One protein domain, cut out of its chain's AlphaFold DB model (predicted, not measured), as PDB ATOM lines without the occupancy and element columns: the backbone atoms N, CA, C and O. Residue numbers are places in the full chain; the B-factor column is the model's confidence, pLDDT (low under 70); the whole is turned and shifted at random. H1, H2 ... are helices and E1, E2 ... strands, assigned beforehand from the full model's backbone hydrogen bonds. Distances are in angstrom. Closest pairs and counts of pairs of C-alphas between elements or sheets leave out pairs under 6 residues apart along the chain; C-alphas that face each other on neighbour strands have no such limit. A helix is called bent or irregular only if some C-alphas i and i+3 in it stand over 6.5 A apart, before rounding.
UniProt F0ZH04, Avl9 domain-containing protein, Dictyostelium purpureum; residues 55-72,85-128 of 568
ATOM      1  N   PHE A  55     146.835 169.711 166.593       82.62
ATOM      2  CA  PHE A  55     147.419 168.602 167.344       82.62
ATOM      3  C   PHE A  55     147.220 168.829 168.849       82.62
ATOM      4  O   PHE A  55     147.905 169.641 169.471       82.62
ATOM      5  N   LEU A  56     146.234 168.137 169.417       86.88
ATOM      6  CA  LEU A  56     145.882 168.203 170.834       86.88
ATOM      7  C   LEU A  56     146.388 166.957 171.551       86.88
ATOM      8  O   LEU A  56     145.914 165.855 171.282       86.88
ATOM      9  N   GLN A  57     147.328 167.135 172.476       87.75
ATOM     10  CA  GLN A  57     147.943 166.023 173.197       87.75
ATOM     11  C   GLN A  57     148.138 166.404 174.676       87.75
ATOM     12  O   GLN A  57     149.139 167.037 175.014       87.75
ATOM     13  N   PRO A  58     147.212 166.023 175.585       91.31
ATOM     14  CA  PRO A  58     147.259 166.408 177.003       91.31
ATOM     15  C   PRO A  58     148.559 166.034 177.727       91.31
ATOM     16  O   PRO A  58     148.932 166.689 178.695       91.31
ATOM     17  N   TYR A  59     149.271 165.013 177.240       93.62
ATOM     18  CA  TYR A  59     150.643 164.720 177.643       93.62
ATOM     19  C   TYR A  59     151.493 164.277 176.445       93.62
ATOM     20  O   TYR A  59     151.273 163.197 175.890       93.62
ATOM     21  N   LEU A  60     152.470 165.098 176.058       91.88
ATOM     22  CA  LEU A  60     153.458 164.810 175.023       91.88
ATOM     23  C   LEU A  60     154.810 164.423 175.664       91.88
ATOM     24  O   LEU A  60     155.444 165.261 176.318       91.88
ATOM     25  N   PRO A  61     155.293 163.181 175.467       90.31
ATOM     26  CA  PRO A  61     156.630 162.775 175.888       90.31
ATOM     27  C   PRO A  61     157.707 163.377 174.968       90.31
ATOM     28  O   PRO A  61     157.497 163.545 173.768       90.31
ATOM     29  N   LEU A  62     158.901 163.642 175.513       89.19
ATOM     30  CA  LEU A  62     160.019 164.283 174.796       89.19
ATOM     31  C   LEU A  62     160.378 163.587 173.470       89.19
ATOM     32  O   LEU A  62     160.695 164.248 172.487       89.19
ATOM     33  N   GLN A  63     160.287 162.256 173.421       89.62
ATOM     34  CA  GLN A  63     160.560 161.444 172.229       89.62
ATOM     35  C   GLN A  63     159.651 161.800 171.038       89.62
ATOM     36  O   GLN A  63     160.012 161.538 169.894       89.62
ATOM     37  N   GLN A  64     158.484 162.399 171.297       88.25
ATOM     38  CA  GLN A  64     157.524 162.844 170.289       88.25
ATOM     39  C   GLN A  64     157.605 164.354 170.003       88.25
ATOM     40  O   GLN A  64     156.850 164.837 169.171       88.25
ATOM     41  N   MET A  65     158.546 165.105 170.596       86.19
ATOM     42  CA  MET A  65     158.723 166.549 170.345       86.19
ATOM     43  C   MET A  65     158.838 166.896 168.848       86.19
ATOM     44  O   MET A  65     158.350 167.936 168.410       86.19
ATOM     45  N   ASN A  66     159.409 165.996 168.042       84.06
ATOM     46  CA  ASN A  66     159.534 166.166 166.593       84.06
ATOM     47  C   ASN A  66     158.182 166.197 165.847       84.06
ATOM     48  O   ASN A  66     158.156 166.656 164.710       84.06
ATOM     49  N   SER A  67     157.063 165.764 166.450       83.25
ATOM     50  CA  SER A  67     155.723 165.894 165.847       83.25
ATOM     51  C   SER A  67     155.130 167.306 165.954       83.25
ATOM     52  O   SER A  67     154.042 167.541 165.438       83.25
ATOM     53  N   LEU A  68     155.821 168.230 166.633       84.38
ATOM     54  CA  LEU A  68     155.468 169.654 166.710       84.38
ATOM     55  C   LEU A  68     156.196 170.509 165.663       84.38
ATOM     56  O   LEU A  68     155.917 171.702 165.538       84.38
ATOM     57  N   LEU A  69     157.160 169.926 164.945       82.56
ATOM     58  CA  LEU A  69     157.890 170.595 163.872       82.56
ATOM     59  C   LEU A  69     157.110 170.467 162.552       82.56
ATOM     60  O   LEU A  69     156.434 169.454 162.351       82.56
ATOM     61  N   PRO A  70     157.203 171.444 161.628       67.94
ATOM     62  CA  PRO A  70     156.478 171.379 160.366       67.94
ATOM     63  C   PRO A  70     156.989 170.205 159.526       67.94
ATOM     64  O   PRO A  70     158.200 170.033 159.348       67.94
ATOM     65  N   THR A  71     156.084 169.390 158.984       60.09
ATOM     66  CA  THR A  71     156.476 168.282 158.108       60.09
ATOM     67  C   THR A  71     156.801 168.787 156.707       60.09
ATOM     68  O   THR A  71     155.995 168.656 155.791       60.09
ATOM     69  N   ASN A  72     158.020 169.301 156.525       50.28
ATOM     70  CA  ASN A  72     158.563 169.834 155.261       50.28
ATOM     71  C   ASN A  72     158.642 168.813 154.097       50.28
ATOM     72  O   ASN A  72     159.190 169.107 153.036       50.28
ATOM     73  N   ASN A  85     150.571 168.391 158.207       52.84
ATOM     74  CA  ASN A  85     150.392 169.842 158.257       52.84
ATOM     75  C   ASN A  85     149.371 170.155 159.359       52.84
ATOM     76  O   ASN A  85     148.162 170.173 159.111       52.84
ATOM     77  N   SER A  86     149.855 170.329 160.589       56.34
ATOM     78  CA  SER A  86     149.067 170.823 161.709       56.34
ATOM     79  C   SER A  86     149.070 172.348 161.714       56.34
ATOM     80  O   SER A  86     150.117 172.989 161.723       56.34
ATOM     81  N   ASN A  87     147.878 172.946 161.719       67.06
ATOM     82  CA  ASN A  87     147.716 174.406 161.681       67.06
ATOM     83  C   ASN A  87     147.919 175.053 163.068       67.06
ATOM     84  O   ASN A  87     147.691 176.247 163.245       67.06
ATOM     85  N   GLY A  88     148.297 174.252 164.064       80.88
ATOM     86  CA  GLY A  88     148.519 174.633 165.451       80.88
ATOM     87  C   GLY A  88     148.533 173.400 166.354       80.88
ATOM     88  O   GLY A  88     148.163 172.297 165.939       80.88
ATOM     89  N   TYR A  89     148.948 173.584 167.603       87.50
ATOM     90  CA  TYR A  89     148.930 172.533 168.615       87.50
ATOM     91  C   TYR A  89     148.697 173.098 170.013       87.50
ATOM     92  O   TYR A  89     149.007 174.254 170.291       87.50
ATOM     93  N   PHE A  90     148.189 172.249 170.902       90.06
ATOM     94  CA  PHE A  90     148.151 172.498 172.339       90.06
ATOM     95  C   PHE A  90     148.531 171.202 173.050       90.06
ATOM     96  O   PHE A  90     147.870 170.171 172.885       90.06
ATOM     97  N   VAL A  91     149.639 171.238 173.790       92.00
ATOM     98  CA  VAL A  91     150.231 170.049 174.403       92.00
ATOM     99  C   VAL A  91     150.650 170.314 175.841       92.00
ATOM    100  O   VAL A  91     151.262 171.338 176.134       92.00
ATOM    101  N   GLY A  92     150.339 169.374 176.730       94.12
ATOM    102  CA  GLY A  92     150.904 169.341 178.078       94.12
ATOM    103  C   GLY A  92     152.200 168.533 178.088       94.12
ATOM    104  O   GLY A  92     152.351 167.581 177.326       94.12
ATOM    105  N   THR A  93     153.154 168.880 178.946       92.44
ATOM    106  CA  THR A  93     154.370 168.081 179.154       92.44
ATOM    107  C   THR A  93     154.957 168.358 180.535       92.44
ATOM    108  O   THR A  93     154.788 169.447 181.074       92.44
ATOM    109  N   SER A  94     155.648 167.375 181.111       91.56
ATOM    110  CA  SER A  94     156.347 167.494 182.399       91.56
ATOM    111  C   SER A  94     157.864 167.654 182.243       91.56
ATOM    112  O   SER A  94     158.606 167.528 183.214       91.56
ATOM    113  N   ASN A  95     158.354 167.867 181.014       88.00
ATOM    114  CA  ASN A  95     159.783 167.906 180.731       88.00
ATOM    115  C   ASN A  95     160.292 169.340 180.516       88.00
ATOM    116  O   ASN A  95     160.064 169.952 179.473       88.00
ATOM    117  N   ASN A  96     161.079 169.836 181.472       87.38
ATOM    118  CA  ASN A  96     161.619 171.200 181.483       87.38
ATOM    119  C   ASN A  96     162.586 171.507 180.313       87.38
ATOM    120  O   ASN A  96     163.017 172.649 180.161       87.38
ATOM    121  N   LEU A  97     162.928 170.533 179.456       87.25
ATOM    122  CA  LEU A  97     163.586 170.803 178.172       87.25
ATOM    123  C   LEU A  97     162.701 171.616 177.216       87.25
ATOM    124  O   LEU A  97     163.242 172.396 176.444       87.25
ATOM    125  N   PHE A  98     161.370 171.529 177.306       88.00
ATOM    126  CA  PHE A  98     160.483 172.392 176.514       88.00
ATOM    127  C   PHE A  98     160.576 173.874 176.919       88.00
ATOM    128  O   PHE A  98     160.380 174.734 176.070       88.00
ATOM    129  N   LEU A  99     160.948 174.184 178.170       86.44
ATOM    130  CA  LEU A  99     161.243 175.556 178.617       86.44
ATOM    131  C   LEU A  99     162.630 176.025 178.144       86.44
ATOM    132  O   LEU A  99     162.795 177.166 177.725       86.44
ATOM    133  N   LYS A 100     163.639 175.142 178.195       87.56
ATOM    134  CA  LYS A 100     165.039 175.473 177.855       87.56
ATOM    135  C   LYS A 100     165.325 175.514 176.352       87.56
ATOM    136  O   LYS A 100     166.199 176.253 175.912       87.56
ATOM    137  N   SER A 101     164.633 174.682 175.584       88.31
ATOM    138  CA  SER A 101     164.801 174.514 174.141       88.31
ATOM    139  C   SER A 101     163.449 174.177 173.495       88.31
ATOM    140  O   SER A 101     163.254 173.046 173.039       88.31
ATOM    141  N   PRO A 102     162.485 175.119 173.486       88.19
ATOM    142  CA  PRO A 102     161.201 174.915 172.827       88.19
ATOM    143  C   PRO A 102     161.366 174.689 171.314       88.19
ATOM    144  O   PRO A 102     162.255 175.287 170.699       88.19
ATOM    145  N   PRO A 103     160.471 173.905 170.678       87.81
ATOM    146  CA  PRO A 103     160.335 173.866 169.223       87.81
ATOM    147  C   PRO A 103     160.220 175.268 168.615       87.81
ATOM    148  O   PRO A 103     159.583 176.150 169.197       87.81
ATOM    149  N   SER A 104     160.772 175.465 167.414       86.38
ATOM    150  CA  SER A 104     160.730 176.747 166.689       86.38
ATOM    151  C   SER A 104     159.309 177.233 166.371       86.38
ATOM    152  O   SER A 104     159.104 178.431 166.194       86.38
ATOM    153  N   THR A 105     158.346 176.311 166.346       87.25
ATOM    154  CA  THR A 105     156.900 176.498 166.153       87.25
ATOM    155  C   THR A 105     156.138 176.914 167.421       87.25
ATOM    156  O   THR A 105     154.942 177.199 167.353       87.25
ATOM    157  N   THR A 106     156.795 176.962 168.584       90.19
ATOM    158  CA  THR A 106     156.145 177.288 169.862       90.19
ATOM    159  C   THR A 106     155.960 178.797 170.013       90.19
ATOM    160  O   THR A 106     156.928 179.531 170.195       90.19
ATOM    161  N   HIS A 107     154.710 179.258 169.977       89.94
ATOM    162  CA  HIS A 107     154.360 180.679 170.101       89.94
ATOM    163  C   HIS A 107     154.298 181.173 171.556       89.94
ATOM    164  O   HIS A 107     154.650 182.319 171.837       89.94
ATOM    165  N   ALA A 108     153.867 180.309 172.476       92.38
ATOM    166  CA  ALA A 108     153.769 180.579 173.907       92.38
ATOM    167  C   ALA A 108     154.020 179.292 174.707       92.38
ATOM    168  O   ALA A 108     153.715 178.198 174.229       92.38
ATOM    169  N   ILE A 109     154.546 179.431 175.923       92.81
ATOM    170  CA  ILE A 109     154.709 178.350 176.903       92.81
ATOM    171  C   ILE A 109     154.104 178.832 178.219       92.81
ATOM    172  O   ILE A 109     154.419 179.936 178.653       92.81
ATOM    173  N   VAL A 110     153.266 178.017 178.855       93.50
ATOM    174  CA  VAL A 110     152.752 178.276 180.208       93.50
ATOM    175  C   VAL A 110     153.523 177.382 181.171       93.50
ATOM    176  O   VAL A 110     153.407 176.158 181.084       93.50
ATOM    177  N   ASP A 111     154.310 177.969 182.070       93.56
ATOM    178  CA  ASP A 111     154.929 177.223 183.163       93.56
ATOM    179  C   ASP A 111     153.996 177.217 184.377       93.56
ATOM    180  O   ASP A 111     153.889 178.183 185.127       93.56
ATOM    181  N   ILE A 112     153.331 176.082 184.585       92.12
ATOM    182  CA  ILE A 112     152.396 175.870 185.696       92.12
ATOM    183  C   ILE A 112     153.119 175.920 187.060       92.12
ATOM    184  O   ILE A 112     152.472 176.167 188.075       92.12
ATOM    185  N   GLN A 113     154.443 175.706 187.116       88.50
ATOM    186  CA  GLN A 113     155.189 175.699 188.378       88.50
ATOM    187  C   GLN A 113     155.573 177.108 188.865       88.50
ATOM    188  O   GLN A 113     155.562 177.342 190.074       88.50
ATOM    189  N   SER A 114     155.913 178.034 187.964       90.38
ATOM    190  CA  SER A 114     156.147 179.450 188.304       90.38
ATOM    191  C   SER A 114     154.890 180.318 188.203       90.38
ATOM    192  O   SER A 114     154.813 181.354 188.858       90.38
ATOM    193  N   GLY A 115     153.907 179.903 187.397       88.94
ATOM    194  CA  GLY A 115     152.757 180.718 187.009       88.94
ATOM    195  C   GLY A 115     153.045 181.679 185.846       88.94
ATOM    196  O   GLY A 115     152.166 182.456 185.478       88.94
ATOM    197  N   GLU A 116     154.247 181.649 185.259       89.81
ATOM    198  CA  GLU A 116     154.625 182.543 184.162       89.81
ATOM    199  C   GLU A 116     154.175 182.036 182.781       89.81
ATOM    200  O   GLU A 116     154.066 180.834 182.517       89.81
ATOM    201  N   ILE A 117     153.960 182.981 181.859       92.06
ATOM    202  CA  ILE A 117     153.702 182.699 180.443       92.06
ATOM    203  C   ILE A 117     154.827 183.310 179.606       92.06
ATOM    204  O   ILE A 117     154.969 184.529 179.508       92.06
ATOM    205  N   HIS A 118     155.631 182.458 178.977       91.06
ATOM    206  CA  HIS A 118     156.729 182.869 178.110       91.06
ATOM    207  C   HIS A 118     156.243 182.955 176.658       91.06
ATOM    208  O   HIS A 118     156.026 181.935 175.997       91.06
ATOM    209  N   PHE A 119     156.087 184.172 176.140       91.25
ATOM    210  CA  PHE A 119     155.747 184.410 174.735       91.25
ATOM    211  C   PHE A 119     157.002 184.462 173.858       91.25
ATOM    212  O   PHE A 119     157.973 185.140 174.188       91.25
ATOM    213  N   ARG A 120     156.970 183.783 172.704       87.06
ATOM    214  CA  ARG A 120     158.012 183.889 171.666       87.06
ATOM    215  C   ARG A 120     157.850 185.155 170.820       87.06
ATOM    216  O   ARG A 120     158.841 185.681 170.324       87.06
ATOM    217  N   ASP A 121     156.615 185.633 170.664       85.25
ATOM    218  CA  ASP A 121     156.279 186.875 169.968       85.25
ATOM    219  C   ASP A 121     155.689 187.921 170.931       85.25
ATOM    220  O   ASP A 121     154.722 187.668 171.652       85.25
ATOM    221  N   GLN A 122     156.232 189.137 170.882       82.50
ATOM    222  CA  GLN A 122     155.772 190.267 171.682       82.50
ATOM    223  C   GLN A 122     154.478 190.906 171.137       82.50
ATOM    224  O   GLN A 122     153.790 191.599 171.890       82.50
ATOM    225  N   THR A 123     154.082 190.669 169.874       85.31
ATOM    226  CA  THR A 123     152.737 191.069 169.409       85.31
ATOM    227  C   THR A 123     151.649 190.147 169.959       85.31
ATOM    228  O   THR A 123     150.518 190.588 170.168       85.31
ATOM    229  N   LEU A 124     151.955 188.866 170.186       86.19
ATOM    230  CA  LEU A 124     151.045 187.907 170.804       86.19
ATOM    231  C   LEU A 124     150.789 188.258 172.274       86.19
ATOM    232  O   LEU A 124     149.635 188.273 172.682       86.19
ATOM    233  N   ASN A 125     151.840 188.642 173.008       88.12
ATOM    234  CA  ASN A 125     151.768 189.112 174.396       88.12
ATOM    235  C   ASN A 125     150.698 190.215 174.580       88.12
ATOM    236  O   ASN A 125     149.747 190.040 175.334       88.12
ATOM    237  N   LYS A 126     150.752 191.296 173.782       87.94
ATOM    238  CA  LYS A 126     149.754 192.392 173.823       87.94
ATOM    239  C   LYS A 126     148.312 191.938 173.555       87.94
ATOM    240  O   LYS A 126     147.376 192.478 174.137       87.94
ATOM    241  N   SER A 127     148.128 190.963 172.667       89.81
ATOM    242  CA  SER A 127     146.811 190.399 172.337       89.81
ATOM    243  C   SER A 127     146.324 189.346 173.338       89.81
ATOM    244  O   SER A 127     145.242 188.810 173.137       89.81
ATOM    245  N   LEU A 128     147.104 189.019 174.372       89.12
ATOM    246  CA  LEU A 128     146.739 188.090 175.448       89.12
ATOM    247  C   LEU A 128     146.848 188.730 176.845       89.12
ATOM    248  O   LEU A 128     146.599 188.061 177.845       89.12
TER     249      LEU A 128
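This is residues 55 to 72 and 85 to 128 of the 568 residues of the protein "Avl9 domain-containing protein" of Dictyostelium purpureum (UniProt F0ZH04). Two small two-stranded sheets stand some way apart along the longest axis: a parallel pair, E1 and E2, with the short helix H1 to one side of it, and an antiparallel hairpin, E3 and E4, with the short helix H3 beyond E4 at the far end. H2 sits in the loop-rich chain that leads from the one pair to the other. The printed part has 62 residues with three named helices and four named strands, in the order E1 H1 E2 H2 E3 E4 H3; the class is mixed, helices and strands, and under half of the residues are in named elements. The whole is compact, with a radius of gyration of the C-alphas of 11.8 A, and spans 29 by 25 by 19 A.

Find C-alpha 55 at (147.419, 168.602, 167.344); from there E1 runs through residues 55 to 57, 6.4 A. Next comes H1, residues 62 to 68, 10.7 A long and irregular: C-alphas 63 and 66 are 7.4 A apart. After the cut look for E2, residues 88 to 91, 10.2 A, beginning at C-alpha 88 at (148.519, 174.633, 165.451). H2 holds residues 97 to 100, 4.9 A. E3 is residues 108 to 110, 6.8 A, and E4 residues 117 to 119, 6.3 A. H3, residues 122 to 126, 6.7 A, ends at C-alpha 126 at (149.754, 192.392, 173.823).

Begin with E1 and E2, parallel neighbours at 3 degrees: N 55 and O 88 are 3.0 A apart, within hydrogen-bond range, and C-alphas 56 and 90 face each other at 5.1 A. The closest C-alphas of H1 and E2 are those of Leu 68 and Tyr 89, 7.4 A. E2 and E3 are apart. H2 comes nearest to E3 at Leu 99 and Ile 109, whose C-alphas are 7.3 A apart. E3 and E4 form a hairpin, antiparallel at 169 degrees, with N 118 and O 109 at 2.8 A, within hydrogen-bond range. The closest C-alphas of E4 and H3 are those of Phe 119 and Asn 125, 6.2 A. In the helices' backbones, H1 has 0 of 3 O i to N i+4 pairs within range and 3 of 4 O i to N i+3 pairs, H3 has 0 of 1 and 0 of 2, and H2 is too short for an O i to N i+4 pair.

The two C-alphas farthest apart are those of Asn 72 and Ser 114, 34.5 A. Residues 73 to 84 are not printed, and C-alphas 72 and 85 are 8.7 A apart across this cut, in the link from H1 to E2. Of the links that are printed whole, those from E1 to H1, E2 to H2 and E4 to H3 are tight, and those from H2 to E3 and E3 to E4 are short. The model's mean pLDDT over the printed part is 85.7; look for values under 70 at residues 70 to 72 and 85 to 87, on both sides of the cut.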